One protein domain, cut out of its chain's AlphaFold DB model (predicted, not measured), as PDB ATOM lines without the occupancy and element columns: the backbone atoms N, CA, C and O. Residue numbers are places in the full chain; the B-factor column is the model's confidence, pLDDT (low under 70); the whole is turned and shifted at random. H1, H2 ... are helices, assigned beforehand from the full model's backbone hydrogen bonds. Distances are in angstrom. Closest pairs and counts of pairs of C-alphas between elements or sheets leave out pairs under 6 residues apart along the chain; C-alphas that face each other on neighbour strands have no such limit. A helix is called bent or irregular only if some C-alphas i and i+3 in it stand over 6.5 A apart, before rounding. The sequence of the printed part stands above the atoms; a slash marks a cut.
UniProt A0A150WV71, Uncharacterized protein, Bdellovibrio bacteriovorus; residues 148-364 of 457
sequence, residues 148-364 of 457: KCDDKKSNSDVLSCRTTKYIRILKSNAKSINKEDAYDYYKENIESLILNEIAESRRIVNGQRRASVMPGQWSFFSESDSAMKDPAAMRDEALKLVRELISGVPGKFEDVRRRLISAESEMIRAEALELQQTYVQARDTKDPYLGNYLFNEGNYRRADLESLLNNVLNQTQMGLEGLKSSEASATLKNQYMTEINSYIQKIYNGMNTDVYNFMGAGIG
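This is residues 148 to 364 of the 457 residues of an uncharacterized protein of Bdellovibrio bacteriovorus (UniProt A0A150WV71). A stack of long helices runs nearly lengthwise: the hairpin of H5 and H6 makes the core, with H2 and H4 packed on one side, H7 on the other, and H1 beyond H2b and H4. H2 is bent yet runs nearly straight, the short H3 folds back at its far end, and the small H8 is near H5 and H7. The printed part has 217 residues with eight named helices, H1 to H8 in order, and no named strand: all helix. It is compact, with a radius of gyration of the C-alphas of 19.4 A, and only just elongated, spanning 63 by 41 by 24 A.

Find C-alpha 155 at (-27.367, -34.929, 0.889); from there H1 runs 25.4 A to residue 172. H2, residues 179 to 213, was assigned as one helix by its hydrogen bonds but is bent, with C-alphas 188 and 191 6.6 A apart; its arms are H2a, residues 179 to 188, and H2b, residues 191 to 213, 34.1 A. Next come H3, residues 215 to 222, and H4, residues 231 to 248, 25.4 A. H5, residues 251 to 284, spans 49.1 A and is irregular, with C-alphas 252 and 255 8.5 A apart. H6 runs 49.2 A from C-alpha 288 at (-14.173, -7.885, 27.303) to residue 321. H7, residues 327 to 353, spans 38.5 A, and H8, residues 360 to 364, ends at (-20.228, -35.793, 30.818).

H1, H2b, H4, H5, H6 and H7 form an up and down bundle, each running against the one before it. Look first at Ile 167 and Gly 248, the closest C-alphas of H1 and H4, which touch at 5.7 A. H2a touches H5 at Tyr 183 and Val 256, 5.6 A. H3 touches H2b at Trp 218 and Ala 211, 4.3 A, in a hairpin. H4 touches H6 at Arg 243 and Gly 319, 4.6 A. H5 and H6, a hairpin at a shallow tilt of 14 degrees, touch at Ala 282 and Gly 291, 4.3 A. H7 touches H6 at Lys 333 and Leu 320, 6.0 A; H1 and H7 are apart. Every O i to N i+4 pair is within hydrogen-bond range in H1, H2a, H4, H6, H7 and H8, against 18 of 19 in H2b, 2 of 4 in H3 and 27 of 30 in H5.

The farthest C-alphas, of Lys 175 and Pro 288, are 63.1 A apart. The printed part has no cut and no long link. Mean pLDDT of the printed part is 76.3; 41 residues are under 70, among them 206 to 217 and 360 to 364.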
ATOM      1  N   LYS A 148     -28.086 -46.700  -5.521       85.94
ATOM      2  CA  LYS A 148     -28.723 -45.773  -6.480       85.94
ATOM      3  C   LYS A 148     -29.255 -44.479  -5.851       85.94
ATOM      4  O   LYS A 148     -29.776 -43.621  -6.558       85.94
ATOM      5  N   CYS A 149     -29.286 -44.374  -4.524       88.69
ATOM      6  CA  CYS A 149     -29.602 -43.110  -3.866       88.69
ATOM      7  C   CYS A 149     -28.423 -42.135  -3.905       88.69
ATOM      8  O   CYS A 149     -28.655 -40.949  -3.710       88.69
ATOM      9  N   ASP A 150     -27.213 -42.603  -4.211       87.12
ATOM     10  CA  ASP A 150     -25.999 -41.778  -4.217       87.12
ATOM     11  C   ASP A 150     -25.897 -40.920  -5.482       87.12
ATOM     12  O   ASP A 150     -25.208 -39.908  -5.498       87.12
ATOM     13  N   ASP A 151     -26.695 -41.246  -6.505       85.75
ATOM     14  CA  ASP A 151     -26.874 -40.447  -7.722       85.75
ATOM     15  C   ASP A 151     -27.637 -39.125  -7.468       85.75
ATOM     16  O   ASP A 151     -27.871 -38.333  -8.388       85.75
ATOM     17  N   LYS A 152     -28.116 -38.893  -6.238       85.00
ATOM     18  CA  LYS A 152     -28.842 -37.675  -5.869       85.00
ATOM     19  C   LYS A 152     -27.881 -36.511  -5.638       85.00
ATOM     20  O   LYS A 152     -26.794 -36.670  -5.100       85.00
ATOM     21  N   LYS A 153     -28.311 -35.310  -6.046       79.81
ATOM     22  CA  LYS A 153     -27.471 -34.102  -6.030       79.81
ATOM     23  C   LYS A 153     -27.263 -33.515  -4.636       79.81
ATOM     24  O   LYS A 153     -26.235 -32.888  -4.410       79.81
ATOM     25  N   SER A 154     -28.236 -33.663  -3.740       79.31
ATOM     26  CA  SER A 154     -28.171 -33.114  -2.386       79.31
ATOM     27  C   SER A 154     -28.135 -34.228  -1.340       79.31
ATOM     28  O   SER A 154     -28.750 -35.279  -1.521       79.31
ATOM     29  N   ASN A 155     -27.432 -33.990  -0.233       76.62
ATOM     30  CA  ASN A 155     -27.367 -34.929   0.889       76.62
ATOM     31  C   ASN A 155     -28.760 -35.206   1.481       76.62
ATOM     32  O   ASN A 155     -29.067 -36.361   1.774       76.62
ATOM     33  N   SER A 156     -29.626 -34.191   1.563       78.25
ATOM     34  CA  SER A 156     -31.026 -34.370   1.959       78.25
ATOM     35  C   SER A 156     -31.781 -35.331   1.025       78.25
ATOM     36  O   SER A 156     -32.416 -36.281   1.488       78.25
ATOM     37  N   ASP A 157     -31.629 -35.194  -0.300       83.62
ATOM     38  CA  ASP A 157     -32.250 -36.114  -1.264       83.62
ATOM     39  C   ASP A 157     -31.716 -37.549  -1.125       83.62
ATOM     40  O   ASP A 157     -32.481 -38.516  -1.250       83.62
ATOM     41  N   VAL A 158     -30.407 -37.704  -0.876       87.06
ATOM     42  CA  VAL A 158     -29.778 -39.007  -0.601       87.06
ATOM     43  C   VAL A 158     -30.396 -39.612   0.659       87.06
ATOM     44  O   VAL A 158     -30.855 -40.757   0.632       87.06
ATOM     45  N   LEU A 159     -30.457 -38.843   1.750       86.75
ATOM     46  CA  LEU A 159     -30.973 -39.281   3.043       86.75
ATOM     47  C   LEU A 159     -32.457 -39.662   2.963       86.75
ATOM     48  O   LEU A 159     -32.849 -40.725   3.449       86.75
ATOM     49  N   SER A 160     -33.272 -38.851   2.292       87.44
ATOM     50  CA  SER A 160     -34.692 -39.119   2.046       87.44
ATOM     51  C   SER A 160     -34.896 -40.398   1.222       87.44
ATOM     52  O   SER A 160     -35.682 -41.285   1.586       87.44
ATOM     53  N   CYS A 161     -34.111 -40.562   0.148       91.00
ATOM     54  CA  CYS A 161     -34.122 -41.761  -0.688       91.00
ATOM     55  C   CYS A 161     -33.735 -43.021   0.099       91.00
ATOM     56  O   CYS A 161     -34.455 -44.029   0.032       91.00
ATOM     57  N   ARG A 162     -32.622 -42.966   0.847       91.00
ATOM     58  CA  ARG A 162     -32.099 -44.083   1.643       91.00
ATOM     59  C   ARG A 162     -33.093 -44.468   2.731       91.00
ATOM     60  O   ARG A 162     -33.481 -45.630   2.782       91.00
ATOM     61  N   THR A 163     -33.600 -43.508   3.502       89.25
ATOM     62  CA  THR A 163     -34.605 -43.724   4.557       89.25
ATOM     63  C   THR A 163     -35.863 -44.415   4.024       89.25
ATOM     64  O   THR A 163     -36.239 -45.493   4.496       89.25
ATOM     65  N   THR A 164     -36.477 -43.863   2.972       89.81
ATOM     66  CA  THR A 164     -37.733 -44.386   2.411       89.81
ATOM     67  C   THR A 164     -37.573 -45.810   1.879       89.81
ATOM     68  O   THR A 164     -38.405 -46.695   2.124       89.81
ATOM     69  N   LYS A 165     -36.507 -46.055   1.109       91.00
ATOM     70  CA  LYS A 165     -36.267 -47.368   0.506       91.00
ATOM     71  C   LYS A 165     -35.781 -48.389   1.536       91.00
ATOM     72  O   LYS A 165     -36.192 -49.541   1.441       91.00
ATOM     73  N   TYR A 166     -34.984 -47.989   2.524       92.38
ATOM     74  CA  TYR A 166     -34.543 -48.855   3.618       92.38
ATOM     75  C   TYR A 166     -35.741 -49.401   4.399       92.38
ATOM     76  O   TYR A 166     -35.896 -50.616   4.518       92.38
ATOM     77  N   ILE A 167     -36.672 -48.530   4.802       89.62
ATOM     78  CA  ILE A 167     -37.927 -48.938   5.453       89.62
ATOM     79  C   ILE A 167     -38.702 -49.932   4.578       89.62
ATOM     80  O   ILE A 167     -39.210 -50.941   5.071       89.62
ATOM     81  N   ARG A 168     -38.797 -49.670   3.267       89.19
ATOM     82  CA  ARG A 168     -39.482 -50.563   2.323       89.19
ATOM     83  C   ARG A 168     -38.814 -51.934   2.255       89.19
ATOM     84  O   ARG A 168     -39.513 -52.937   2.346       89.19
ATOM     85  N   ILE A 169     -37.488 -51.980   2.138       89.69
ATOM     86  CA  ILE A 169     -36.705 -53.220   2.099       89.69
ATOM     87  C   ILE A 169     -36.922 -54.017   3.384       89.69
ATOM     88  O   ILE A 169     -37.263 -55.197   3.310       89.69
ATOM     89  N   LEU A 170     -36.826 -53.375   4.552       88.44
ATOM     90  CA  LEU A 170     -37.064 -54.045   5.829       88.44
ATOM     91  C   LEU A 170     -38.490 -54.593   5.949       88.44
ATOM     92  O   LEU A 170     -38.673 -55.676   6.497       88.44
ATOM     93  N   LYS A 171     -39.503 -53.884   5.433       86.75
ATOM     94  CA  LYS A 171     -40.898 -54.361   5.423       86.75
ATOM     95  C   LYS A 171     -41.098 -55.543   4.475       86.75
ATOM     96  O   LYS A 171     -41.707 -56.535   4.866       86.75
ATOM     97  N   SER A 172     -40.591 -55.451   3.247       84.88
ATOM     98  CA  SER A 172     -40.789 -56.464   2.203       84.88
ATOM     99  C   SER A 172     -39.984 -57.742   2.449       84.88
ATOM    100  O   SER A 172     -40.467 -58.833   2.162       84.88
ATOM    101  N   ASN A 173     -38.791 -57.617   3.032       79.75
ATOM    102  CA  ASN A 173     -37.837 -58.709   3.232       79.75
ATOM    103  C   ASN A 173     -37.601 -59.012   4.720       79.75
ATOM    104  O   ASN A 173     -36.567 -59.561   5.101       79.75
ATOM    105  N   ALA A 174     -38.571 -58.693   5.584       72.12
ATOM    106  CA  ALA A 174     -38.447 -58.843   7.036       72.12
ATOM    107  C   ALA A 174     -38.020 -60.256   7.475       72.12
ATOM    108  O   ALA A 174     -37.405 -60.417   8.525       72.12
ATOM    109  N   LYS A 175     -38.347 -61.295   6.696       71.69
ATOM    110  CA  LYS A 175     -37.988 -62.687   7.007       71.69
ATOM    111  C   LYS A 175     -36.545 -63.039   6.629       71.69
ATOM    112  O   LYS A 175     -35.929 -63.791   7.372       71.69
ATOM    113  N   SER A 176     -36.016 -62.488   5.538       80.69
ATOM    114  CA  SER A 176     -34.693 -62.833   4.993       80.69
ATOM    115  C   SER A 176     -33.558 -61.952   5.511       80.69
ATOM    116  O   SER A 176     -32.416 -62.392   5.528       80.69
ATOM    117  N   ILE A 177     -33.854 -60.729   5.957       83.62
ATOM    118  CA  ILE A 177     -32.834 -59.800   6.457       83.62
ATOM    119  C   ILE A 177     -32.509 -60.107   7.918       83.62
ATOM    120  O   ILE A 177     -33.417 -60.196   8.759       83.62
ATOM    121  N   ASN A 178     -31.219 -60.253   8.217       85.38
ATOM    122  CA  ASN A 178     -30.742 -60.414   9.581       85.38
ATOM    123  C   ASN A 178     -30.753 -59.078  10.347       85.38
ATOM    124  O   ASN A 178     -30.701 -58.006   9.744       85.38
ATOM    125  N   LYS A 179     -30.867 -59.126  11.679       80.81
ATOM    126  CA  LYS A 179     -30.939 -57.912  12.506       80.81
ATOM    127  C   LYS A 179     -29.640 -57.114  12.449       80.81
ATOM    128  O   LYS A 179     -29.698 -55.897  12.321       80.81
ATOM    129  N   GLU A 180     -28.511 -57.812  12.492       79.00
ATOM    130  CA  GLU A 180     -27.171 -57.234  12.433       79.00
ATOM    131  C   GLU A 180     -26.942 -56.530  11.089       79.00
ATOM    132  O   GLU A 180     -26.615 -55.350  11.079       79.00
ATOM    133  N   ASP A 181     -27.268 -57.175   9.962       81.25
ATOM    134  CA  ASP A 181     -27.124 -56.567   8.628       81.25
ATOM    135  C   ASP A 181     -27.957 -55.277   8.485       81.25
ATOM    136  O   ASP A 181     -27.524 -54.293   7.886       81.25
ATOM    137  N   ALA A 182     -29.178 -55.265   9.037       82.25
ATOM    138  CA  ALA A 182     -30.021 -54.073   9.049       82.25
ATOM    139  C   ALA A 182     -29.422 -52.954   9.910       82.25
ATOM    140  O   ALA A 182     -29.509 -51.781   9.534       82.25
ATOM    141  N   TYR A 183     -28.836 -53.313  11.051       79.88
ATOM    142  CA  TYR A 183     -28.210 -52.389  11.985       79.88
ATOM    143  C   TYR A 183     -26.930 -51.766  11.420       79.88
ATOM    144  O   TYR A 183     -26.796 -50.542  11.433       79.88
ATOM    145  N   ASP A 184     -26.034 -52.582  10.866       81.31
ATOM    146  CA  ASP A 184     -24.769 -52.122  10.292       81.31
ATOM    147  C   ASP A 184     -25.024 -51.170   9.121       81.31
ATOM    148  O   ASP A 184     -24.464 -50.071   9.077       81.31
ATOM    149  N   TYR A 185     -25.978 -51.512   8.245       86.44
ATOM    150  CA  TYR A 185     -26.362 -50.624   7.152       86.44
ATOM    151  C   TYR A 185     -26.872 -49.270   7.663       86.44
ATOM    152  O   TYR A 185     -26.445 -48.227   7.165       86.44
ATOM    153  N   TYR A 186     -27.771 -49.266   8.654       85.50
ATOM    154  CA  TYR A 186     -28.294 -48.028   9.239       85.50
ATOM    155  C   TYR A 186     -27.165 -47.141   9.786       85.50
ATOM    156  O   TYR A 186     -27.106 -45.949   9.470       85.50
ATOM    157  N   LYS A 187     -26.255 -47.731  10.564       80.69
ATOM    158  CA  LYS A 187     -25.155 -47.018  11.216       80.69
ATOM    159  C   LYS A 187     -24.204 -46.383  10.201       80.69
ATOM    160  O   LYS A 187     -23.816 -45.227  10.343       80.69
ATOM    161  N   GLU A 188     -23.832 -47.127   9.164       81.19
ATOM    162  CA  GLU A 188     -22.874 -46.653   8.164       81.19
ATOM    163  C   GLU A 188     -23.489 -45.623   7.209       81.19
ATOM    164  O   GLU A 188     -22.844 -44.633   6.855       81.19
ATOM    165  N   ASN A 189     -24.751 -45.827   6.816       84.81
ATOM    166  CA  ASN A 189     -25.323 -45.167   5.643       84.81
ATOM    167  C   ASN A 189     -26.462 -44.185   5.929       84.81
ATOM    168  O   ASN A 189     -26.826 -43.441   5.017       84.81
ATOM    169  N   ILE A 190     -27.048 -44.188   7.129       84.19
ATOM    170  CA  ILE A 190     -28.187 -43.326   7.486       84.19
ATOM    171  C   ILE A 190     -27.843 -42.445   8.693       84.19
ATOM    172  O   ILE A 190     -27.999 -41.230   8.607       84.19
ATOM    173  N   GLU A 191     -27.326 -43.025   9.784       79.38
ATOM    174  CA  GLU A 191     -26.970 -42.291  11.016       79.38
ATOM    175  C   GLU A 191     -25.967 -41.163  10.725       79.38
ATOM    176  O   GLU A 191     -26.182 -40.013  11.103       79.38
ATOM    177  N   SER A 192     -24.915 -41.469   9.962       77.94
ATOM    178  CA  SER A 192     -23.889 -40.504   9.555       77.94
ATOM    179  C   SER A 192     -24.451 -39.321   8.756       77.94
ATOM    180  O   SER A 192     -24.037 -38.181   8.964       77.94
ATOM    181  N   LEU A 193     -25.419 -39.564   7.867       79.25
ATOM    182  CA  LEU A 193     -26.031 -38.524   7.042       79.25
ATOM    183  C   LEU A 193     -26.948 -37.606   7.858       79.25
ATOM    184  O   LEU A 193     -26.893 -36.395   7.672       79.25
ATOM    185  N   ILE A 194     -27.735 -38.162   8.787       76.25
ATOM    186  CA  ILE A 194     -28.580 -37.374   9.703       76.25
ATOM    187  C   ILE A 194     -27.708 -36.430  10.536       76.25
ATOM    188  O   ILE A 194     -27.992 -35.238  10.628       76.25
ATOM    189  N   LEU A 195     -26.618 -36.953  11.106       72.94
ATOM    190  CA  LEU A 195     -25.698 -36.157  11.918       72.94
ATOM    191  C   LEU A 195     -25.030 -35.045  11.101       72.94
ATOM    192  O   LEU A 195     -24.903 -33.923  11.589       72.94
ATOM    193  N   ASN A 196     -24.648 -35.330   9.855       74.94
ATOM    194  CA  ASN A 196     -24.047 -34.335   8.967       74.94
ATOM    195  C   ASN A 196     -25.024 -33.215   8.581       74.94
ATOM    196  O   ASN A 196     -24.627 -32.054   8.599       74.94
ATOM    197  N   GLU A 197     -26.283 -33.530   8.261       76.81
ATOM    198  CA  GLU A 197     -27.310 -32.520   7.946       76.81
ATOM    199  C   GLU A 197     -27.539 -31.565   9.123       76.81
ATOM    200  O   GLU A 197     -27.600 -30.344   8.960       76.81
ATOM    201  N   ILE A 198     -27.584 -32.109  10.338       72.12
ATOM    202  CA  ILE A 198     -27.811 -31.315  11.544       72.12
ATOM    203  C   ILE A 198     -26.579 -30.463  11.869       72.12
ATOM    204  O   ILE A 198     -26.719 -29.265  12.125       72.12
ATOM    205  N   ALA A 199     -25.373 -31.024  11.764       69.81
ATOM    206  CA  ALA A 199     -24.132 -30.273  11.944       69.81
ATOM    207  C   ALA A 199     -23.971 -29.144  10.906       69.81
ATOM    208  O   ALA A 199     -23.569 -28.032  11.254       69.81
ATOM    209  N   GLU A 200     -24.324 -29.393   9.644       73.75
ATOM    210  CA  GLU A 200     -24.279 -28.384   8.581       73.75
ATOM    211  C   GLU A 200     -25.316 -27.277   8.815       73.75
ATOM    212  O   GLU A 200     -24.978 -26.096   8.707       73.75
ATOM    213  N   SER A 201     -26.546 -27.628   9.218       72.56
ATOM    214  CA  SER A 201     -27.574 -26.640   9.580       72.56
ATOM    215  C   SER A 201     -27.068 -25.682  10.666       72.56
ATOM    216  O   SER A 201     -27.188 -24.461  10.554       72.56
ATOM    217  N   ARG A 202     -26.377 -26.225  11.673       66.19
ATOM    218  CA  ARG A 202     -25.764 -25.453  12.751       66.19
ATOM    219  C   ARG A 202     -24.638 -24.556  12.250       66.19
ATOM    220  O   ARG A 202     -24.558 -23.389  12.635       66.19
ATOM    221  N   ARG A 203     -23.760 -25.081  11.392       71.88
ATOM    222  CA  ARG A 203     -22.663 -24.308  10.792       71.88
ATOM    223  C   ARG A 203     -23.203 -23.081  10.059       71.88
ATOM    224  O   ARG A 203     -22.641 -21.998  10.211       71.88
ATOM    225  N   ILE A 204     -24.297 -23.239   9.315       71.62
ATOM    226  CA  ILE A 204     -24.950 -22.148   8.585       71.62
ATOM    227  C   ILE A 204     -25.493 -21.096   9.558       71.62
ATOM    228  O   ILE A 204     -25.183 -19.919   9.385       71.62
ATOM    229  N   VAL A 205     -26.212 -21.497  10.615       70.25
ATOM    230  CA  VAL A 205     -26.705 -20.569  11.658       70.25
ATOM    231  C   VAL A 205     -25.553 -19.785  12.292       70.25
ATOM    232  O   VAL A 205     -25.617 -18.562  12.420       70.25
ATOM    233  N   ASN A 206     -24.459 -20.467  12.637       65.94
ATOM    234  CA  ASN A 206     -23.276 -19.830  13.213       65.94
ATOM    235  C   ASN A 206     -22.618 -18.846  12.229       65.94
ATOM    236  O   ASN A 206     -22.173 -17.770  12.633       65.94
ATOM    237  N   GLY A 207     -22.573 -19.194  10.940       65.44
ATOM    238  CA  GLY A 207     -22.108 -18.312   9.869       65.44
ATOM    239  C   GLY A 207     -22.961 -17.048   9.755       65.44
ATOM    240  O   GLY A 207     -22.413 -15.948   9.777       65.44
ATOM    241  N   GLN A 208     -24.291 -17.195   9.743       69.44
ATOM    242  CA  GLN A 208     -25.243 -16.077   9.711       69.44
ATOM    243  C   GLN A 208     -25.056 -15.130  10.904       69.44
ATOM    244  O   GLN A 208     -25.061 -13.912  10.736       69.44
ATOM    245  N   ARG A 209     -24.852 -15.675  12.111       65.19
ATOM    246  CA  ARG A 209     -24.654 -14.885  13.340       65.19
ATOM    247  C   ARG A 209     -23.339 -14.124  13.364       65.19
ATOM    248  O   ARG A 209     -23.315 -12.964  13.757       65.19
ATOM    249  N   ARG A 210     -22.245 -14.744  12.922       63.41
ATOM    250  CA  ARG A 210     -20.947 -14.057  12.794       63.41
ATOM    251  C   ARG A 210     -21.012 -12.946  11.751       63.41
ATOM    252  O   ARG A 210     -20.545 -11.835  11.987       63.41
ATOM    253  N   ALA A 211     -21.648 -13.241  10.622       65.62
ATOM    254  CA  ALA A 211     -21.844 -12.304   9.532       65.62
ATOM    255  C   ALA A 211     -22.705 -11.095   9.944       65.62
ATOM    256  O   ALA A 211     -22.411  -9.977   9.531       65.62
ATOM    257  N   SER A 212     -23.726 -11.279  10.789       63.44
ATOM    258  CA  SER A 212     -24.613 -10.184  11.215       63.44
ATOM    259  C   SER A 212     -23.948  -9.157  12.140       63.44
ATOM    260  O   SER A 212     -24.425  -8.027  12.238       63.44
ATOM    261  N   VAL A 213     -22.836  -9.515  12.792       56.78
ATOM    262  CA  VAL A 213     -22.087  -8.620  13.694       56.78
ATOM    263  C   VAL A 213     -20.788  -8.081  13.087       56.78
ATOM    264  O   VAL A 213     -20.205  -7.141  13.626       56.78
ATOM    265  N   MET A 214     -20.329  -8.640  11.964       59.41
ATOM    266  CA  MET A 214     -19.121  -8.205  11.261       59.41
ATOM    267  C   MET A 214     -19.461  -7.805   9.819       59.41
ATOM    268  O   MET A 214     -19.570  -8.681   8.960       59.41
ATOM    269  N   PRO A 215     -19.543  -6.496   9.505       56.47
ATOM    270  CA  PRO A 215     -19.893  -6.014   8.164       56.47
ATOM    271  C   PRO A 215     -19.012  -6.591   7.050       56.47
ATOM    272  O   PRO A 215     -19.498  -6.876   5.961       56.47
ATOM    273  N   GLY A 216     -17.725  -6.818   7.336       63.78
ATOM    274  CA  GLY A 216     -16.784  -7.427   6.395       63.78
ATOM    275  C   GLY A 216     -16.956  -8.936   6.205       63.78
ATOM    276  O   GLY A 216     -16.498  -9.447   5.196       63.78
ATOM    277  N   GLN A 217     -17.604  -9.654   7.130       64.81
ATOM    278  CA  GLN A 217     -17.930 -11.079   6.961       64.81
ATOM    279  C   GLN A 217     -19.299 -11.295   6.317       64.81
ATOM    280  O   GLN A 217     -19.531 -12.353   5.736       64.81
ATOM    281  N   TRP A 218     -20.186 -10.296   6.374       70.75
ATOM    282  CA  TRP A 218     -21.485 -10.356   5.711       70.75
ATOM    283  C   TRP A 218     -21.368 -10.548   4.203       70.75
ATOM    284  O   TRP A 218     -22.043 -11.418   3.663       70.75
ATOM    285  N   SER A 219     -20.471  -9.815   3.537       70.25
ATOM    286  CA  SER A 219     -20.224  -9.963   2.098       70.25
ATOM    287  C   SER A 219     -19.800 -11.390   1.737       70.25
ATOM    288  O   SER A 219     -20.473 -12.034   0.935       70.25
ATOM    289  N   PHE A 220     -18.787 -11.942   2.418       70.00
ATOM    290  CA  PHE A 220     -18.329 -13.320   2.187       70.00
ATOM    291  C   PHE A 220     -19.404 -14.368   2.487       70.00
ATOM    292  O   PHE A 220     -19.538 -15.347   1.759       70.00
ATOM    293  N   PHE A 221     -20.182 -14.179   3.556       72.31
ATOM    294  CA  PHE A 221     -21.259 -15.104   3.887       72.31
ATOM    295  C   PHE A 221     -22.377 -15.047   2.841       72.31
ATOM    296  O   PHE A 221     -22.817 -16.095   2.377       72.31
ATOM    297  N   SER A 222     -22.800 -13.843   2.445       71.69
ATOM    298  CA  SER A 222     -23.904 -13.618   1.503       71.69
ATOM    299  C   SER A 222     -23.644 -14.176   0.102       71.69
ATOM    300  O   SER A 222     -24.587 -14.552  -0.586       71.69
ATOM    301  N   GLU A 223     -22.374 -14.272  -0.291       74.88
ATOM    302  CA  GLU A 223     -21.938 -14.845  -1.569       74.88
ATOM    303  C   GLU A 223     -21.686 -16.360  -1.491       74.88
ATOM    304  O   GLU A 223     -21.469 -17.004  -2.514       74.88
ATOM    305  N   SER A 224     -21.717 -16.950  -0.293       76.56
ATOM    306  CA  SER A 224     -21.478 -18.381  -0.106       76.56
ATOM    307  C   SER A 224     -22.721 -19.226  -0.401       76.56
ATOM    308  O   SER A 224     -23.849 -18.831  -0.101       76.56
ATOM    309  N   ASP A 225     -22.509 -20.479  -0.817       73.38
ATOM    310  CA  ASP A 225     -23.571 -21.494  -0.938       73.38
ATOM    311  C   ASP A 225     -24.357 -21.706   0.371       73.38
ATOM    312  O   ASP A 225     -25.467 -22.232   0.372       73.38
ATOM    313  N   SER A 226     -23.787 -21.302   1.512       75.94
ATOM    314  CA  SER A 226     -24.421 -21.412   2.830       75.94
ATOM    315  C   SER A 226     -25.543 -20.391   3.020       75.94
ATOM    316  O   SER A 226     -26.499 -20.680   3.733       75.94
ATOM    317  N   ALA A 227     -25.463 -19.221   2.377       72.81
ATOM    318  CA  ALA A 227     -26.516 -18.208   2.432       72.81
ATOM    319  C   ALA A 227     -27.766 -18.603   1.632       72.81
ATOM    320  O   ALA A 227     -28.852 -18.101   1.908       72.81
ATOM    321  N   MET A 228     -27.629 -19.524   0.673       78.06
ATOM    322  CA  MET A 228     -28.743 -20.046  -0.126       78.06
ATOM    323  C   MET A 228     -29.510 -21.189   0.555       78.06
ATOM    324  O   MET A 228     -30.535 -21.632   0.036       78.06
ATOM    325  N   LYS A 229     -29.020 -21.690   1.692       80.94
ATOM    326  CA  LYS A 229     -29.618 -22.811   2.423       80.94
ATOM    327  C   LYS A 229     -30.447 -22.308   3.603       80.94
ATOM    328  O   LYS A 229     -30.038 -21.388   4.307       80.94
ATOM    329  N   ASP A 230     -31.581 -22.962   3.850       81.69
ATOM    330  CA  ASP A 230     -32.408 -22.726   5.035       81.69
ATOM    331  C   ASP A 230     -32.052 -23.748   6.134       81.69
ATOM    332  O   ASP A 230     -32.440 -24.917   6.036       81.69
ATOM    333  N   PRO A 231     -31.319 -23.341   7.189       77.69
ATOM    334  CA  PRO A 231     -30.912 -24.259   8.244       77.69
ATOM    335  C   PRO A 231     -32.094 -24.803   9.057       77.69
ATOM    336  O   PRO A 231     -32.012 -25.922   9.565       77.69
ATOM    337  N   ALA A 232     -33.198 -24.056   9.174       75.31
ATOM    338  CA  ALA A 232     -34.388 -24.545   9.863       75.31
ATOM    339  C   ALA A 232     -35.041 -25.674   9.055       75.31
ATOM    340  O   ALA A 232     -35.323 -26.734   9.614       75.31
ATOM    341  N   ALA A 233     -35.174 -25.492   7.738       81.38
ATOM    342  CA  ALA A 233     -35.707 -26.519   6.844       81.38
ATOM    343  C   ALA A 233     -34.845 -27.793   6.826       81.38
ATOM    344  O   ALA A 233     -35.392 -28.892   6.899       81.38
ATOM    345  N   MET A 234     -33.511 -27.662   6.797       82.00
ATOM    346  CA  MET A 234     -32.590 -28.811   6.851       82.00
ATOM    347  C   MET A 234     -32.779 -29.631   8.132       82.00
ATOM    348  O   MET A 234     -32.905 -30.857   8.093       82.00
ATOM    349  N   ARG A 235     -32.847 -28.948   9.282       76.81
ATOM    350  CA  ARG A 235     -33.067 -29.587  10.582       76.81
ATOM    351  C   ARG A 235     -34.431 -30.273  10.646       76.81
ATOM    352  O   ARG A 235     -34.521 -31.412  11.104       76.81
ATOM    353  N   ASP A 236     -35.480 -29.603  10.184       79.44
ATOM    354  CA  ASP A 236     -36.842 -30.137  10.212       79.44
ATOM    355  C   ASP A 236     -36.995 -31.355   9.287       79.44
ATOM    356  O   ASP A 236     -37.659 -32.328   9.652       79.44
ATOM    357  N   GLU A 237     -36.342 -31.349   8.123       83.00
ATOM    358  CA  GLU A 237     -36.321 -32.487   7.205       83.00
ATOM    359  C   GLU A 237     -35.564 -33.684   7.793       83.00
ATOM    360  O   GLU A 237     -36.089 -34.801   7.786       83.00
ATOM    361  N   ALA A 238     -34.389 -33.460   8.388       82.38
ATOM    362  CA  ALA A 238     -33.634 -34.515   9.061       82.38
ATOM    363  C   ALA A 238     -34.451 -35.161  10.195       82.38
ATOM    364  O   ALA A 238     -34.580 -36.387  10.255       82.38
ATOM    365  N   LEU A 239     -35.081 -34.351  11.053       81.00
ATOM    366  CA  LEU A 239     -35.910 -34.850  12.155       81.00
ATOM    367  C   LEU A 239     -37.184 -35.558  11.664       81.00
ATOM    368  O   LEU A 239     -37.610 -36.558  12.249       81.00
ATOM    369  N   LYS A 240     -37.784 -35.098  10.560       84.81
ATOM    370  CA  LYS A 240     -38.904 -35.795   9.915       84.81
ATOM    371  C   LYS A 240     -38.493 -37.191   9.437       84.81
ATOM    372  O   LYS A 240     -39.248 -38.143   9.632       84.81
ATOM    373  N   LEU A 241     -37.308 -37.335   8.847       85.06
ATOM    374  CA  LEU A 241     -36.795 -38.632   8.394       85.06
ATOM    375  C   LEU A 241     -36.496 -39.565   9.575       85.06
ATOM    376  O   LEU A 241     -36.806 -40.755   9.505       85.06
ATOM    377  N   VAL A 242     -36.007 -39.031  10.700       81.81
ATOM    378  CA  VAL A 242     -35.878 -39.797  11.953       81.81
ATOM    379  C   VAL A 242     -37.238 -40.319  12.427       81.81
ATOM    380  O   VAL A 242     -37.383 -41.516  12.691       81.81
ATOM    381  N   ARG A 243     -38.278 -39.475  12.445       82.38
ATOM    382  CA  ARG A 243     -39.655 -39.901  12.753       82.38
ATOM    383  C   ARG A 243     -40.151 -41.005  11.810       82.38
ATOM    384  O   ARG A 243     -40.801 -41.963  12.251       82.38
ATOM    385  N   GLU A 244     -39.890 -40.878  10.511       85.00
ATOM    386  CA  GLU A 244     -40.256 -41.895   9.520       85.00
ATOM    387  C   GLU A 244     -39.540 -43.226   9.783       85.00
ATOM    388  O   GLU A 244     -40.163 -44.283   9.675       85.00
ATOM    389  N   LEU A 245     -38.276 -43.198  10.209       83.31
ATOM    390  CA  LEU A 245     -37.534 -44.397  10.600       83.31
ATOM    391  C   LEU A 245     -38.107 -45.035  11.872       83.31
ATOM    392  O   LEU A 245     -38.381 -46.238  11.869       83.31
ATOM    393  N   ILE A 246     -38.369 -44.250  12.923       78.56
ATOM    394  CA  ILE A 246     -38.950 -44.743  14.187       78.56
ATOM    395  C   ILE A 246     -40.285 -45.458  13.926       78.56
ATOM    396  O   ILE A 246     -40.496 -46.587  14.375       78.56
ATOM    397  N   SER A 247     -41.170 -44.829  13.151       79.50
ATOM    398  CA  SER A 247     -42.493 -45.380  12.824       79.50
ATOM    399  C   SER A 247     -42.449 -46.509  11.783       79.50
ATOM    400  O   SER A 247     -43.279 -47.422  11.801       79.50
ATOM    401  N   GLY A 248     -41.499 -46.450  10.849       80.56
ATOM    402  CA  GLY A 248     -41.461 -47.283   9.653       80.56
ATOM    403  C   GLY A 248     -40.693 -48.592   9.803       80.56
ATOM    404  O   GLY A 248     -41.090 -49.587   9.190       80.56
ATOM    405  N   VAL A 249     -39.619 -48.624  10.594       83.31
ATOM    406  CA  VAL A 249     -38.819 -49.839  10.822       83.31
ATOM    407  C   VAL A 249     -39.716 -50.927  11.430       83.31
ATOM    408  O   VAL A 249     -40.479 -50.602  12.324       83.31
ATOM    409  N   PRO A 250     -39.715 -52.193  10.975       78.31
ATOM    410  CA  PRO A 250     -40.500 -53.270  11.597       78.31
ATOM    411  C   PRO A 250     -39.999 -53.670  12.993       78.31
ATOM    412  O   PRO A 250     -38.799 -53.668  13.240       78.31
ATOM    413  N   GLY A 251     -40.890 -54.157  13.868       72.19
ATOM    414  CA  GLY A 251     -40.541 -54.544  15.251       72.19
ATOM    415  C   GLY A 251     -39.518 -55.682  15.398       72.19
ATOM    416  O   GLY A 251     -38.944 -55.856  16.466       72.19
ATOM    417  N   LYS A 252     -39.233 -56.438  14.326       78.44
ATOM    418  CA  LYS A 252     -38.106 -57.391  14.299       78.44
ATOM    419  C   LYS A 252     -36.759 -56.680  14.516       78.44
ATOM    420  O   LYS A 252     -35.858 -57.276  15.100       78.44
ATOM    421  N   PHE A 253     -36.635 -55.436  14.059       79.25
ATOM    422  CA  PHE A 253     -35.403 -54.644  14.033       79.25
ATOM    423  C   PHE A 253     -35.407 -53.564  15.125       79.25
ATOM    424  O   PHE A 253     -35.037 -52.417  14.887       79.25
ATOM    425  N   GLU A 254     -35.862 -53.919  16.327       70.56
ATOM    426  CA  GLU A 254     -35.996 -52.972  17.442       70.56
ATOM    427  C   GLU A 254     -34.669 -52.297  17.824       70.56
ATOM    428  O   GLU A 254     -34.655 -51.144  18.246       70.56
ATOM    429  N   ASP A 255     -33.543 -52.976  17.608       68.56
ATOM    430  CA  ASP A 255     -32.210 -52.429  17.875       68.56
ATOM    431  C   ASP A 255     -31.881 -51.223  16.979       68.56
ATOM    432  O   ASP A 255     -31.218 -50.285  17.422       68.56
ATOM    433  N   VAL A 256     -32.433 -51.173  15.760       74.56
ATOM    434  CA  VAL A 256     -32.327 -50.003  14.869       74.56
ATOM    435  C   VAL A 256     -33.108 -48.818  15.446       74.56
ATOM    436  O   VAL A 256     -32.597 -47.702  15.488       74.56
ATOM    437  N   ARG A 257     -34.323 -49.052  15.965       73.12
ATOM    438  CA  ARG A 257     -35.131 -48.002  16.618       73.12
ATOM    439  C   ARG A 257     -34.475 -47.472  17.891       73.12
ATOM    440  O   ARG A 257     -34.444 -46.266  18.106       73.12
ATOM    441  N   ARG A 258     -33.890 -48.354  18.705       68.44
ATOM    442  CA  ARG A 258     -33.100 -47.966  19.887       68.44
ATOM    443  C   ARG A 258     -31.932 -47.071  19.520       68.44
ATOM    444  O   ARG A 258     -31.683 -46.069  20.187       68.44
ATOM    445  N   ARG A 259     -31.216 -47.433  18.457       70.00
ATOM    446  CA  ARG A 259     -30.061 -46.671  17.996       70.00
ATOM    447  C   ARG A 259     -30.450 -45.292  17.478       70.00
ATOM    448  O   ARG A 259     -29.731 -44.351  17.772       70.00
ATOM    449  N   LEU A 260     -31.589 -45.157  16.798       69.44
ATOM    450  CA  LEU A 260     -32.133 -43.854  16.389       69.44
ATOM    451  C   LEU A 260     -32.318 -42.915  17.586       69.44
ATOM    452  O   LEU A 260     -31.792 -41.809  17.581       69.44
ATOM    453  N   ILE A 261     -32.962 -43.397  18.649       67.06
ATOM    454  CA  ILE A 261     -33.190 -42.617  19.877       67.06
ATOM    455  C   ILE A 261     -31.862 -42.291  20.589       67.06
ATOM    456  O   ILE A 261     -31.677 -41.204  21.145       67.06
ATOM    457  N   SER A 262     -30.899 -43.216  20.556       65.06
ATOM    458  CA  SER A 262     -29.553 -42.958  21.077       65.06
ATOM    459  C   SER A 262     -28.807 -41.903  20.262       65.06
ATOM    460  O   SER A 262     -28.144 -41.058  20.852       65.06
ATOM    461  N   ALA A 263     -28.914 -41.933  18.935       65.06
ATOM    462  CA  ALA A 263     -28.287 -40.953  18.056       65.06
ATOM    463  C   ALA A 263     -28.897 -39.554  18.258       65.06
ATOM    464  O   ALA A 263     -28.158 -38.577  18.357       65.06
ATOM    465  N   GLU A 264     -30.223 -39.456  18.431       69.00
ATOM    466  CA  GLU A 264     -30.902 -38.211  18.832       69.00
ATOM    467  C   GLU A 264     -30.352 -37.672  20.166       69.00
ATOM    468  O   GLU A 264     -30.098 -36.474  20.312       69.00
ATOM    469  N   SER A 265     -30.109 -38.559  21.134       69.44
ATOM    470  CA  SER A 265     -29.549 -38.189  22.440       69.44
ATOM    471  C   SER A 265     -28.080 -37.751  22.344       69.44
ATOM    472  O   SER A 265     -27.689 -36.777  22.984       69.44
ATOM    473  N   GLU A 266     -27.261 -38.428  21.533       66.88
ATOM    474  CA  GLU A 266     -25.862 -38.054  21.272       66.88
ATOM    475  C   GLU A 266     -25.757 -36.693  20.572       66.88
ATOM    476  O   GLU A 266     -24.909 -35.875  20.934       66.88
ATOM    477  N   MET A 267     -26.659 -36.414  19.631       67.75
ATOM    478  CA  MET A 267     -26.775 -35.115  18.974       67.75
ATOM    479  C   MET A 267     -27.106 -34.005  19.976       67.75
ATOM    480  O   MET A 267     -26.391 -33.005  20.049       67.75
ATOM    481  N   ILE A 268     -28.143 -34.197  20.798       74.69
ATOM    482  CA  ILE A 268     -28.493 -33.256  21.869       74.69
ATOM    483  C   ILE A 268     -27.288 -33.030  22.800       74.69
ATOM    484  O   ILE A 268     -27.011 -31.897  23.196       74.69
ATOM    485  N   ARG A 269     -26.540 -34.094  23.126       76.12
ATOM    486  CA  ARG A 269     -25.336 -34.010  23.961       76.12
ATOM    487  C   ARG A 269     -24.263 -33.127  23.338       76.12
ATOM    488  O   ARG A 269     -23.656 -32.332  24.051       76.12
ATOM    489  N   ALA A 270     -23.990 -33.303  22.048       68.19
ATOM    490  CA  ALA A 270     -22.974 -32.538  21.334       68.19
ATOM    491  C   ALA A 270     -23.323 -31.042  21.317       68.19
ATOM    492  O   ALA A 270     -22.486 -30.208  21.665       68.19
ATOM    493  N   GLU A 271     -24.586 -30.715  21.028       74.31
ATOM    494  CA  GLU A 271     -25.094 -29.341  21.059       74.31
ATOM    495  C   GLU A 271     -24.972 -28.709  22.450       74.31
ATOM    496  O   GLU A 271     -24.475 -27.590  22.596       74.31
ATOM    497  N   ALA A 272     -25.352 -29.462  23.482       78.25
ATOM    498  CA  ALA A 272     -25.249 -29.054  24.875       78.25
ATOM    499  C   ALA A 272     -23.795 -28.834  25.336       78.25
ATOM    500  O   ALA A 272     -23.502 -27.861  26.031       78.25
ATOM    501  N   LEU A 273     -22.858 -29.690  24.921       74.75
ATOM    502  CA  LEU A 273     -21.436 -29.517  25.235       74.75
ATOM    503  C   LEU A 273     -20.864 -28.245  24.609       74.75
ATOM    504  O   LEU A 273     -20.143 -27.509  25.281       74.75
ATOM    505  N   GLU A 274     -21.185 -27.969  23.349       71.38
ATOM    506  CA  GLU A 274     -20.683 -26.775  22.668       71.38
ATOM    507  C   GLU A 274     -21.308 -25.490  23.238       71.38
ATOM    508  O   GLU A 274     -20.615 -24.479  23.376       71.38
ATOM    509  N   LEU A 275     -22.573 -25.530  23.676       80.56
ATOM    510  CA  LEU A 275     -23.174 -24.436  24.447       80.56
ATOM    511  C   LEU A 275     -22.398 -24.167  25.744       80.56
ATOM    512  O   LEU A 275     -22.008 -23.027  26.004       80.56
ATOM    513  N   GLN A 276     -22.133 -25.207  26.543       79.69
ATOM    514  CA  GLN A 276     -21.369 -25.058  27.783       79.69
ATOM    515  C   GLN A 276     -19.971 -24.495  27.507       79.69
ATOM    516  O   GLN A 276     -19.528 -23.574  28.190       79.69
ATOM    517  N   GLN A 277     -19.279 -25.019  26.491       75.94
ATOM    518  CA  GLN A 277     -17.958 -24.528  26.093       75.94
ATOM    519  C   GLN A 277     -17.997 -23.057  25.682       75.94
ATOM    520  O   GLN A 277     -17.097 -22.312  26.059       75.94
ATOM    521  N   THR A 278     -19.044 -22.622  24.980       72.75
ATOM    522  CA  THR A 278     -19.221 -21.217  24.585       72.75
ATOM    523  C   THR A 278     -19.307 -20.308  25.813       72.75
ATOM    524  O   THR A 278     -18.578 -19.320  25.899       72.75
ATOM    525  N   TYR A 279     -20.120 -20.669  26.812       79.12
ATOM    526  CA  TYR A 279     -20.202 -19.907  28.062       79.12
ATOM    527  C   TYR A 279     -18.902 -19.954  28.872       79.12
ATOM    528  O   TYR A 279     -18.475 -18.934  29.408       79.12
ATOM    529  N   VAL A 280     -18.232 -21.107  28.944       77.50
ATOM    530  CA  VAL A 280     -16.933 -21.231  29.625       77.50
ATOM    531  C   VAL A 280     -15.880 -20.339  28.961       77.50
ATOM    532  O   VAL A 280     -15.187 -19.604  29.657       77.50
ATOM    533  N   GLN A 281     -15.809 -20.316  27.629       71.06
ATOM    534  CA  GLN A 281     -14.910 -19.420  26.895       71.06
ATOM    535  C   GLN A 281     -15.264 -17.942  27.118       71.06
ATOM    536  O   GLN A 281     -14.361 -17.125  27.291       71.06
ATOM    537  N   ALA A 282     -16.558 -17.602  27.167       74.25
ATOM    538  CA  ALA A 282     -17.020 -16.250  27.484       74.25
ATOM    539  C   ALA A 282     -16.580 -15.790  28.885       74.25
ATOM    540  O   ALA A 282     -16.243 -14.624  29.072       74.25
ATOM    541  N   ARG A 283     -16.569 -16.705  29.862       83.75
ATOM    542  CA  ARG A 283     -16.124 -16.445  31.239       83.75
ATOM    543  C   ARG A 283     -14.605 -16.339  31.355       83.75
ATOM    544  O   ARG A 283     -14.112 -15.503  32.105       83.75
ATOM    545  N   ASP A 284     -13.883 -17.214  30.662       78.12
ATOM    546  CA  ASP A 284     -12.439 -17.393  30.850       78.12
ATOM    547  C   ASP A 284     -11.599 -16.449  29.965       78.12
ATOM    548  O   ASP A 284     -10.400 -16.273  30.207       78.12
ATOM    549  N   THR A 285     -12.197 -15.824  28.943       72.56
ATOM    550  CA  THR A 285     -11.500 -14.845  28.098       72.56
ATOM    551  C   THR A 285     -11.151 -13.565  28.861       72.56
ATOM    552  O   THR A 285     -11.916 -13.056  29.676       72.56
ATOM    553  N   LYS A 286      -9.969 -13.011  28.563       85.25
ATOM    554  CA  LYS A 286      -9.494 -11.732  29.117       85.25
ATOM    555  C   LYS A 286      -9.910 -10.521  28.280       85.25
ATOM    556  O   LYS A 286      -9.718  -9.395  28.728       85.25
ATOM    557  N   ASP A 287     -10.432 -10.746  27.075       76.88
ATOM    558  CA  ASP A 287     -10.927  -9.692  26.190       76.88
ATOM    559  C   ASP A 287     -12.420  -9.424  26.479       76.88
ATOM    560  O   ASP A 287     -13.251 -10.301  26.222       76.88
ATOM    561  N   PRO A 288     -12.787  -8.227  26.984       78.25
ATOM    562  CA  PRO A 288     -14.173  -7.885  27.303       78.25
ATOM    563  C   PRO A 288     -15.114  -7.886  26.092       78.25
ATOM    564  O   PRO A 288     -16.298  -8.197  26.234       78.25
ATOM    565  N   TYR A 289     -14.618  -7.540  24.899       72.56
ATOM    566  CA  TYR A 289     -15.434  -7.526  23.684       72.56
ATOM    567  C   TYR A 289     -15.748  -8.950  23.235       72.56
ATOM    568  O   TYR A 289     -16.907  -9.279  22.971       72.56
ATOM    569  N   LEU A 290     -14.732  -9.815  23.232       69.94
ATOM    570  CA  LEU A 290     -14.895 -11.236  22.945       69.94
ATOM    571  C   LEU A 290     -15.784 -11.928  23.988       69.94
ATOM    572  O   LEU A 290     -16.639 -12.729  23.616       69.94
ATOM    573  N   GLY A 291     -15.633 -11.594  25.272       70.12
ATOM    574  CA  GLY A 291     -16.458 -12.140  26.355       70.12
ATOM    575  C   GLY A 291     -17.942 -11.821  26.179       70.12
ATOM    576  O   GLY A 291     -18.774 -12.728  26.197       70.12
ATOM    577  N   ASN A 292     -18.280 -10.555  25.911       75.12
ATOM    578  CA  ASN A 292     -19.662 -10.140  25.649       75.12
ATOM    579  C   ASN A 292     -20.245 -10.794  24.389       75.12
ATOM    580  O   ASN A 292     -21.400 -11.222  24.391       75.12
ATOM    581  N   TYR A 293     -19.453 -10.896  23.317       76.81
ATOM    582  CA  TYR A 293     -19.869 -11.586  22.098       76.81
ATOM    583  C   TYR A 293     -20.178 -13.065  22.366       76.81
ATOM    584  O   TYR A 293     -21.273 -13.523  22.046       76.81
ATOM    585  N   LEU A 294     -19.253 -13.796  22.997       74.12
ATOM    586  CA  LEU A 294     -19.420 -15.222  23.294       74.12
ATOM    587  C   LEU A 294     -20.581 -15.473  24.260       74.12
ATOM    588  O   LEU A 294     -21.287 -16.465  24.117       74.12
ATOM    589  N   PHE A 295     -20.829 -14.573  25.213       79.75
ATOM    590  CA  PHE A 295     -21.977 -14.687  26.110       79.75
ATOM    591  C   PHE A 295     -23.311 -14.540  25.362       79.75
ATOM    592  O   PHE A 295     -24.228 -15.339  25.560       79.75
ATOM    593  N   ASN A 296     -23.414 -13.558  24.460       79.62
ATOM    594  CA  ASN A 296     -24.594 -13.381  23.611       79.62
ATOM    595  C   ASN A 296     -24.785 -14.559  22.647       79.62
ATOM    596  O   ASN A 296     -25.897 -15.059  22.502       79.62
ATOM    597  N   GLU A 297     -23.700 -15.047  22.047       73.62
ATOM    598  CA  GLU A 297     -23.693 -16.261  21.226       73.62
ATOM    599  C   GLU A 297     -24.160 -17.488  22.024       73.62
ATOM    600  O   GLU A 297     -24.967 -18.277  21.533       73.62
ATOM    601  N   GLY A 298     -23.735 -17.614  23.284       80.25
ATOM    602  CA  GLY A 298     -24.241 -18.620  24.215       80.25
ATOM    603  C   GLY A 298     -25.757 -18.526  24.400       80.25
ATOM    604  O   GLY A 298     -26.449 -19.535  24.297       80.25
ATOM    605  N   ASN A 299     -26.310 -17.323  24.579       84.06
ATOM    606  CA  ASN A 299     -27.761 -17.137  24.724       84.06
ATOM    607  C   ASN A 299     -28.539 -17.531  23.462       84.06
ATOM    608  O   ASN A 299     -29.600 -18.149  23.564       84.06
ATOM    609  N   TYR A 300     -28.012 -17.233  22.274       78.44
ATOM    610  CA  TYR A 300     -28.641 -17.673  21.031       78.44
ATOM    611  C   TYR A 300     -28.589 -19.196  20.863       78.44
ATOM    612  O   TYR A 300     -29.599 -19.821  20.550       78.44
ATOM    613  N   ARG A 301     -27.437 -19.814  21.145       78.62
ATOM    614  CA  ARG A 301     -27.272 -21.278  21.119       78.62
ATOM    615  C   ARG A 301     -28.158 -21.983  22.131       78.62
ATOM    616  O   ARG A 301     -28.646 -23.076  21.867       78.62
ATOM    617  N   ARG A 302     -28.390 -21.355  23.279       84.44
ATOM    618  CA  ARG A 302     -29.340 -21.838  24.272       84.44
ATOM    619  C   ARG A 302     -30.761 -21.872  23.710       84.44
ATOM    620  O   ARG A 302     -31.411 -22.903  23.838       84.44
ATOM    621  N   ALA A 303     -31.215 -20.808  23.049       82.75
ATOM    622  CA  ALA A 303     -32.531 -20.787  22.407       82.75
ATOM    623  C   ALA A 303     -32.651 -21.850  21.293       82.75
ATOM    624  O   ALA A 303     -33.676 -22.527  21.187       82.75
ATOM    625  N   ASP A 304     -31.592 -22.057  20.503       78.38
ATOM    626  CA  ASP A 304     -31.569 -23.116  19.484       78.38
ATOM    627  C   ASP A 304     -31.654 -24.509  20.101       78.38
ATOM    628  O   ASP A 304     -32.391 -25.359  19.598       78.38
ATOM    629  N   LEU A 305     -30.909 -24.742  21.187       83.12
ATOM    630  CA  LEU A 305     -30.922 -26.006  21.906       83.12
ATOM    631  C   LEU A 305     -32.294 -26.250  22.535       83.12
ATOM    632  O   LEU A 305     -32.827 -27.340  22.395       83.12
ATOM    633  N   GLU A 306     -32.924 -25.245  23.143       85.75
ATOM    634  CA  GLU A 306     -34.303 -25.347  23.640       85.75
ATOM    635  C   GLU A 306     -35.291 -25.712  22.513       85.75
ATOM    636  O   GLU A 306     -36.125 -26.606  22.681       85.75
ATOM    637  N   SER A 307     -35.159 -25.097  21.332       82.50
ATOM    638  CA  SER A 307     -35.946 -25.461  20.145       82.50
ATOM    639  C   SER A 307     -35.672 -26.899  19.684       82.50
ATOM    640  O   SER A 307     -36.617 -27.630  19.386       82.50
ATOM    641  N   LEU A 308     -34.408 -27.329  19.660       81.25
ATOM    642  CA  LEU A 308     -34.016 -28.683  19.270       81.25
ATOM    643  C   LEU A 308     -34.561 -29.733  20.243       81.25
ATOM    644  O   LEU A 308     -35.121 -30.729  19.798       81.25
ATOM    645  N   LEU A 309     -34.438 -29.500  21.551       85.44
ATOM    646  CA  LEU A 309     -34.952 -30.386  22.596       85.44
ATOM    647  C   LEU A 309     -36.462 -30.618  22.421       85.44
ATOM    648  O   LEU A 309     -36.918 -31.761  22.431       85.44
ATOM    649  N   ASN A 310     -37.226 -29.545  22.192       83.81
ATOM    650  CA  ASN A 310     -38.667 -29.631  21.948       83.81
ATOM    651  C   ASN A 310     -38.995 -30.358  20.635       83.81
ATOM    652  O   ASN A 310     -39.907 -31.185  20.599       83.81
ATOM    653  N   ASN A 311     -38.250 -30.077  19.563       81.94
ATOM    654  CA  ASN A 311     -38.473 -30.700  18.261       81.94
ATOM    655  C   ASN A 311     -38.162 -32.198  18.280       81.94
ATOM    656  O   ASN A 311     -38.976 -32.975  17.787       81.94
ATOM    657  N   VAL A 312     -37.035 -32.607  18.875       81.56
ATOM    658  CA  VAL A 312     -36.689 -34.025  19.057       81.56
ATOM    659  C   VAL A 312     -37.799 -34.716  19.833       81.56
ATOM    660  O   VAL A 312     -38.389 -35.659  19.323       81.56
ATOM    661  N   LEU A 313     -38.182 -34.186  21.001       82.88
ATOM    662  CA  LEU A 313     -39.231 -34.790  21.819       82.88
ATOM    663  C   LEU A 313     -40.543 -34.990  21.043       82.88
ATOM    664  O   LEU A 313     -41.139 -36.068  21.100       82.88
ATOM    665  N   ASN A 314     -40.977 -33.971  20.299       84.25
ATOM    666  CA  ASN A 314     -42.198 -34.028  19.502       84.25
ATOM    667  C   ASN A 314     -42.095 -35.067  18.370       84.25
ATOM    668  O   ASN A 314     -42.986 -35.896  18.203       84.25
ATOM    669  N   GLN A 315     -40.994 -35.082  17.614       82.75
ATOM    670  CA  GLN A 315     -40.817 -36.016  16.494       82.75
ATOM    671  C   GLN A 315     -40.665 -37.466  16.971       82.75
ATOM    672  O   GLN A 315     -41.301 -38.357  16.398       82.75
ATOM    673  N   THR A 316     -39.922 -37.703  18.059       79.69
ATOM    674  CA  THR A 316     -39.833 -39.015  18.711       79.69
ATOM    675  C   THR A 316     -41.221 -39.464  19.181       79.69
ATOM    676  O   THR A 316     -41.634 -40.587  18.885       79.69
ATOM    677  N   GLN A 317     -41.997 -38.588  19.835       81.25
ATOM    678  CA  GLN A 317     -43.363 -38.898  20.270       81.25
ATOM    679  C   GLN A 317     -44.271 -39.267  19.089       81.25
ATOM    680  O   GLN A 317     -44.911 -40.322  19.114       81.25
ATOM    681  N   MET A 318     -44.303 -38.438  18.042       79.62
ATOM    682  CA  MET A 318     -45.106 -38.682  16.840       79.62
ATOM    683  C   MET A 318     -44.689 -39.970  16.115       79.62
ATOM    684  O   MET A 318     -45.533 -40.668  15.548       79.62
ATOM    685  N   GLY A 319     -43.394 -40.298  16.111       77.38
ATOM    686  CA  GLY A 319     -42.870 -41.543  15.549       77.38
ATOM    687  C   GLY A 319     -43.349 -42.765  16.329       77.38
ATOM    688  O   GLY A 319     -43.854 -43.723  15.740       77.38
ATOM    689  N   LEU A 320     -43.260 -42.705  17.660       76.00
ATOM    690  CA  LEU A 320     -43.701 -43.773  18.557       76.00
ATOM    691  C   LEU A 320     -45.228 -43.945  18.576       76.00
ATOM    692  O   LEU A 320     -45.717 -45.061  18.740       76.00
ATOM    693  N   GLU A 321     -46.004 -42.875  18.390       75.56
ATOM    694  CA  GLU A 321     -47.464 -42.935  18.213       75.56
ATOM    695  C   GLU A 321     -47.889 -43.676  16.940       75.56
ATOM    696  O   GLU A 321     -48.949 -44.300  16.920       75.56
ATOM    697  N   GLY A 322     -47.045 -43.679  15.904       69.31
ATOM    698  CA  GLY A 322     -47.272 -44.440  14.676       69.31
ATOM    699  C   GLY A 322     -47.168 -45.965  14.840       69.31
ATOM    700  O   GLY A 322     -47.567 -46.707  13.937       69.31
ATOM    701  N   LEU A 323     -46.658 -46.457  15.975       70.06
ATOM    702  CA  LEU A 323     -46.529 -47.884  16.269       70.06
ATOM    703  C   LEU A 323     -47.888 -48.463  16.710       70.06
ATOM    704  O   LEU A 323     -48.348 -48.247  17.830       70.06
ATOM    705  N   LYS A 324     -48.566 -49.210  15.828       54.78
ATOM    706  CA  LYS A 324     -49.891 -49.793  16.119       54.78
ATOM    707  C   LYS A 324     -49.863 -50.825  17.268       54.78
ATOM    708  O   LYS A 324     -49.305 -51.909  17.129       54.78
ATOM    709  N   SER A 325     -50.536 -50.467  18.366       51.62
ATOM    710  CA  SER A 325     -51.376 -51.266  19.286       51.62
ATOM    711  C   SER A 325     -51.050 -52.753  19.531       51.62
ATOM    712  O   SER A 325     -51.893 -53.625  19.313       51.62
ATOM    713  N   SER A 326     -49.879 -53.052  20.086       55.62
ATOM    714  CA  SER A 326     -49.712 -54.222  20.966       55.62
ATOM    715  C   SER A 326     -49.287 -53.745  22.359       55.62
ATOM    716  O   SER A 326     -48.618 -52.717  22.474       55.62
ATOM    717  N   GLU A 327     -49.651 -54.458  23.431       52.06
ATOM    718  CA  GLU A 327     -49.231 -54.106  24.807       52.06
ATOM    719  C   GLU A 327     -47.700 -54.016  24.947       52.06
ATOM    720  O   GLU A 327     -47.171 -53.153  25.657       52.06
ATOM    721  N   ALA A 328     -46.973 -54.850  24.194       55.41
ATOM    722  CA  ALA A 328     -45.517 -54.793  24.097       55.41
ATOM    723  C   ALA A 328     -45.028 -53.469  23.479       55.41
ATOM    724  O   ALA A 328     -44.062 -52.886  23.968       55.41
ATOM    725  N   SER A 329     -45.724 -52.954  22.461       62.84
ATOM    726  CA  SER A 329     -45.425 -51.659  21.835       62.84
ATOM    727  C   SER A 329     -45.740 -50.477  22.757       62.84
ATOM    728  O   SER A 329     -45.003 -49.493  22.754       62.84
ATOM    729  N   ALA A 330     -46.802 -50.562  23.565       65.06
ATOM    730  CA  ALA A 330     -47.171 -49.510  24.516       65.06
ATOM    731  C   ALA A 330     -46.156 -49.393  25.666       65.06
ATOM    732  O   ALA A 330     -45.722 -48.294  26.009       65.06
ATOM    733  N   THR A 331     -45.722 -50.532  26.213       67.75
ATOM    734  CA  THR A 331     -44.684 -50.577  27.257       67.75
ATOM    735  C   THR A 331     -43.375 -49.971  26.756       67.75
ATOM    736  O   THR A 331     -42.768 -49.148  27.438       67.75
ATOM    737  N   LEU A 332     -42.965 -50.341  25.542       65.94
ATOM    738  CA  LEU A 332     -41.722 -49.873  24.945       65.94
ATOM    739  C   LEU A 332     -41.761 -48.368  24.631       65.94
ATOM    740  O   LEU A 332     -40.830 -47.642  24.970       65.94
ATOM    741  N   LYS A 333     -42.880 -47.879  24.078       72.06
ATOM    742  CA  LYS A 333     -43.138 -46.444  23.885       72.06
ATOM    743  C   LYS A 333     -42.985 -45.667  25.194       72.06
ATOM    744  O   LYS A 333     -42.307 -44.645  25.215       72.06
ATOM    745  N   ASN A 334     -43.599 -46.141  26.279       74.62
ATOM    746  CA  ASN A 334     -43.543 -45.458  27.574       74.62
ATOM    747  C   ASN A 334     -42.123 -45.422  28.148       74.62
ATOM    748  O   ASN A 334     -41.722 -44.405  28.711       74.62
ATOM    749  N   GLN A 335     -41.356 -46.503  27.983       72.75
ATOM    750  CA  GLN A 335     -39.955 -46.558  28.407       72.75
ATOM    751  C   GLN A 335     -39.115 -45.521  27.659       72.75
ATOM    752  O   GLN A 335     -38.509 -44.666  28.302       72.75
ATOM    753  N   TYR A 336     -39.177 -45.505  26.323       72.50
ATOM    754  CA  TYR A 336     -38.438 -44.526  25.523       72.50
ATOM    755  C   TYR A 336     -38.835 -43.087  25.832       72.50
ATOM    756  O   TYR A 336     -37.968 -42.244  26.040       72.50
ATOM    757  N   MET A 337     -40.139 -42.811  25.931       78.38
ATOM    758  CA  MET A 337     -40.618 -41.473  26.273       78.38
ATOM    759  C   MET A 337     -40.164 -41.037  27.665       78.38
ATOM    760  O   MET A 337     -39.872 -39.863  27.862       78.38
ATOM    761  N   THR A 338     -40.085 -41.951  28.633       79.38
ATOM    762  CA  THR A 338     -39.595 -41.626  29.981       79.38
ATOM    763  C   THR A 338     -38.103 -41.301  29.958       79.38
ATOM    764  O   THR A 338     -37.674 -40.324  30.573       79.38
ATOM    765  N   GLU A 339     -37.312 -42.095  29.238       73.44
ATOM    766  CA  GLU A 339     -35.861 -41.927  29.142       73.44
ATOM    767  C   GLU A 339     -35.483 -40.636  28.414       73.44
ATOM    768  O   GLU A 339     -34.723 -39.833  28.963       73.44
ATOM    769  N   ILE A 340     -36.063 -40.386  27.234       77.75
ATOM    770  CA  ILE A 340     -35.755 -39.185  26.451       77.75
ATOM    771  C   ILE A 340     -36.231 -37.912  27.162       77.75
ATOM    772  O   ILE A 340     -35.480 -36.941  27.236       77.75
ATOM    773  N   ASN A 341     -37.413 -37.932  27.794       80.94
ATOM    774  CA  ASN A 341     -37.881 -36.805  28.606       80.94
ATOM    775  C   ASN A 341     -36.954 -36.541  29.790       80.94
ATOM    776  O   ASN A 341     -36.599 -35.395  30.044       80.94
ATOM    777  N   SER A 342     -36.543 -37.584  30.515       81.19
ATOM    778  CA  SER A 342     -35.627 -37.443  31.652       81.19
ATOM    779  C   SER A 342     -34.290 -36.838  31.221       81.19
ATOM    780  O   SER A 342     -33.763 -35.950  31.894       81.19
ATOM    781  N   TYR A 343     -33.757 -37.272  30.078       80.25
ATOM    782  CA  TYR A 343     -32.526 -36.736  29.509       80.25
ATOM    783  C   TYR A 343     -32.656 -35.256  29.123       80.25
ATOM    784  O   TYR A 343     -31.873 -34.425  29.588       80.25
ATOM    785  N   ILE A 344     -33.691 -34.914  28.353       83.38
ATOM    786  CA  ILE A 344     -33.982 -33.542  27.921       83.38
ATOM    787  C   ILE A 344     -34.196 -32.619  29.125       83.38
ATOM    788  O   ILE A 344     -33.624 -31.531  29.180       83.38
ATOM    789  N   GLN A 345     -34.958 -33.061  30.127       83.00
ATOM    790  CA  GLN A 345     -35.228 -32.281  31.337       83.00
ATOM    791  C   GLN A 345     -33.966 -32.023  32.163       83.00
ATOM    792  O   GLN A 345     -33.811 -30.935  32.711       83.00
ATOM    793  N   LYS A 346     -33.028 -32.978  32.242       82.25
ATOM    794  CA  LYS A 346     -31.738 -32.749  32.917       82.25
ATOM    795  C   LYS A 346     -30.943 -31.633  32.247       82.25
ATOM    796  O   LYS A 346     -30.422 -30.770  32.946       82.25
ATOM    797  N   ILE A 347     -30.888 -31.633  30.915       82.31
ATOM    798  CA  ILE A 347     -30.209 -30.586  30.146       82.31
ATOM    799  C   ILE A 347     -30.925 -29.253  30.337       82.31
ATOM    800  O   ILE A 347     -30.293 -28.279  30.734       82.31
ATOM    801  N   TYR A 348     -32.245 -29.221  30.149       82.31
ATOM    802  CA  TYR A 348     -33.054 -28.016  30.320       82.31
ATOM    803  C   TYR A 348     -32.893 -27.388  31.711       82.31
ATOM    804  O   TYR A 348     -32.598 -26.199  31.834       82.31
ATOM    805  N   ASN A 349     -33.017 -28.181  32.775       81.69
ATOM    806  CA  ASN A 349     -32.866 -27.696  34.148       81.69
ATOM    807  C   ASN A 349     -31.429 -27.266  34.448       81.69
ATOM    808  O   ASN A 349     -31.211 -26.243  35.098       81.69
ATOM    809  N   GLY A 350     -30.448 -28.018  33.946       80.88
ATOM    810  CA  GLY A 350     -29.040 -27.682  34.080       80.88
ATOM    811  C   GLY A 350     -28.713 -26.328  33.446       80.88
ATOM    812  O   GLY A 350     -28.166 -25.463  34.127       80.88
ATOM    813  N   MET A 351     -29.118 -26.102  32.190       83.56
ATOM    814  CA  MET A 351     -28.929 -24.823  31.485       83.56
ATOM    815  C   MET A 351     -29.564 -23.639  32.225       83.56
ATOM    816  O   MET A 351     -29.052 -22.524  32.175       83.56
ATOM    817  N   ASN A 352     -30.686 -23.863  32.912       81.00
ATOM    818  CA  ASN A 352     -31.365 -22.838  33.705       81.00
ATOM    819  C   ASN A 352     -30.695 -22.559  35.060       81.00
ATOM    820  O   ASN A 352     -30.912 -21.490  35.625       81.00
ATOM    821  N   THR A 353     -29.901 -23.497  35.578       81.81
ATOM    822  CA  THR A 353     -29.311 -23.413  36.923       81.81
ATOM    823  C   THR A 353     -27.849 -22.965  36.888       81.81
ATOM    824  O   THR A 353     -27.472 -22.070  37.637       81.81
ATOM    825  N   ASP A 354     -27.023 -23.569  36.027       82.19
ATOM    826  CA  ASP A 354     -25.601 -23.236  35.876       82.19
ATOM    827  C   ASP A 354     -25.127 -23.483  34.436       82.19
ATOM    828  O   ASP A 354     -24.692 -24.577  34.071       82.19
ATOM    829  N   VAL A 355     -25.158 -22.433  33.613       80.62
ATOM    830  CA  VAL A 355     -24.736 -22.480  32.202       80.62
ATOM    831  C   VAL A 355     -23.261 -22.857  31.996       80.62
ATOM    832  O   VAL A 355     -22.892 -23.267  30.896       80.62
ATOM    833  N   TYR A 356     -22.415 -22.763  33.027       78.38
ATOM    834  CA  TYR A 356     -20.981 -23.050  32.925       78.38
ATOM    835  C   TYR A 356     -20.636 -24.512  33.229       78.38
ATOM    836  O   TYR A 356     -19.545 -24.963  32.874       78.38
ATOM    837  N   ASN A 357     -21.534 -25.258  33.881       75.88
ATOM    838  CA  ASN A 357     -21.274 -26.636  34.303       75.88
ATOM    839  C   ASN A 357     -22.521 -27.542  34.279       75.88
ATOM    840  O   ASN A 357     -22.609 -28.518  35.027       75.88
ATOM    841  N   PHE A 358     -23.496 -27.250  33.418       78.31
ATOM    842  CA  PHE A 358     -24.746 -28.010  33.379       78.31
ATOM    843  C   PHE A 358     -24.609 -29.448  32.867       78.31
ATOM    844  O   PHE A 358     -25.470 -30.279  33.154       78.31
ATOM    845  N   MET A 359     -23.532 -29.775  32.145       71.75
ATOM    846  CA  MET A 359     -23.270 -31.140  31.686       71.75
ATOM    847  C   MET A 359     -22.644 -32.023  32.783       71.75
ATOM    848  O   MET A 359     -22.866 -33.231  32.781       71.75
ATOM    849  N   GLY A 360     -21.927 -31.459  33.766       59.19
ATOM    850  CA  GLY A 360     -21.411 -32.161  34.957       59.19
ATOM    851  C   GLY A 360     -20.789 -33.566  34.748       59.19
ATOM    852  O   GLY A 360     -20.463 -33.997  33.643       59.19
ATOM    853  N   ALA A 361     -20.627 -34.335  35.836       46.19
ATOM    854  CA  ALA A 361     -20.148 -35.729  35.774       46.19
ATOM    855  C   ALA A 361     -21.250 -36.738  35.380       46.19
ATOM    856  O   ALA A 361     -20.940 -37.807  34.869       46.19
ATOM    857  N   GLY A 362     -22.529 -36.397  35.583       47.25
ATOM    858  CA  GLY A 362     -23.675 -37.273  35.296       47.25
ATOM    859  C   GLY A 362     -24.180 -37.247  33.846       47.25
ATOM    860  O   GLY A 362     -24.963 -38.118  33.474       47.25
ATOM    861  N   ILE A 363     -23.750 -36.270  33.038       52.44
ATOM    862  CA  ILE A 363     -24.002 -36.206  31.585       52.44
ATOM    863  C   ILE A 363     -22.671 -36.294  30.809       52.44
ATOM    864  O   ILE A 363     -22.651 -36.745  29.662       52.44
ATOM    865  N   GLY A 364     -21.549 -35.909  31.439       39.66
ATOM    866  CA  GLY A 364     -20.228 -35.793  30.818       39.66
ATOM    867  C   GLY A 364     -19.295 -37.011  30.881       39.66
ATOM    868  O   GLY A 364     -18.573 -37.222  29.906       39.66
TER     869      GLY A 364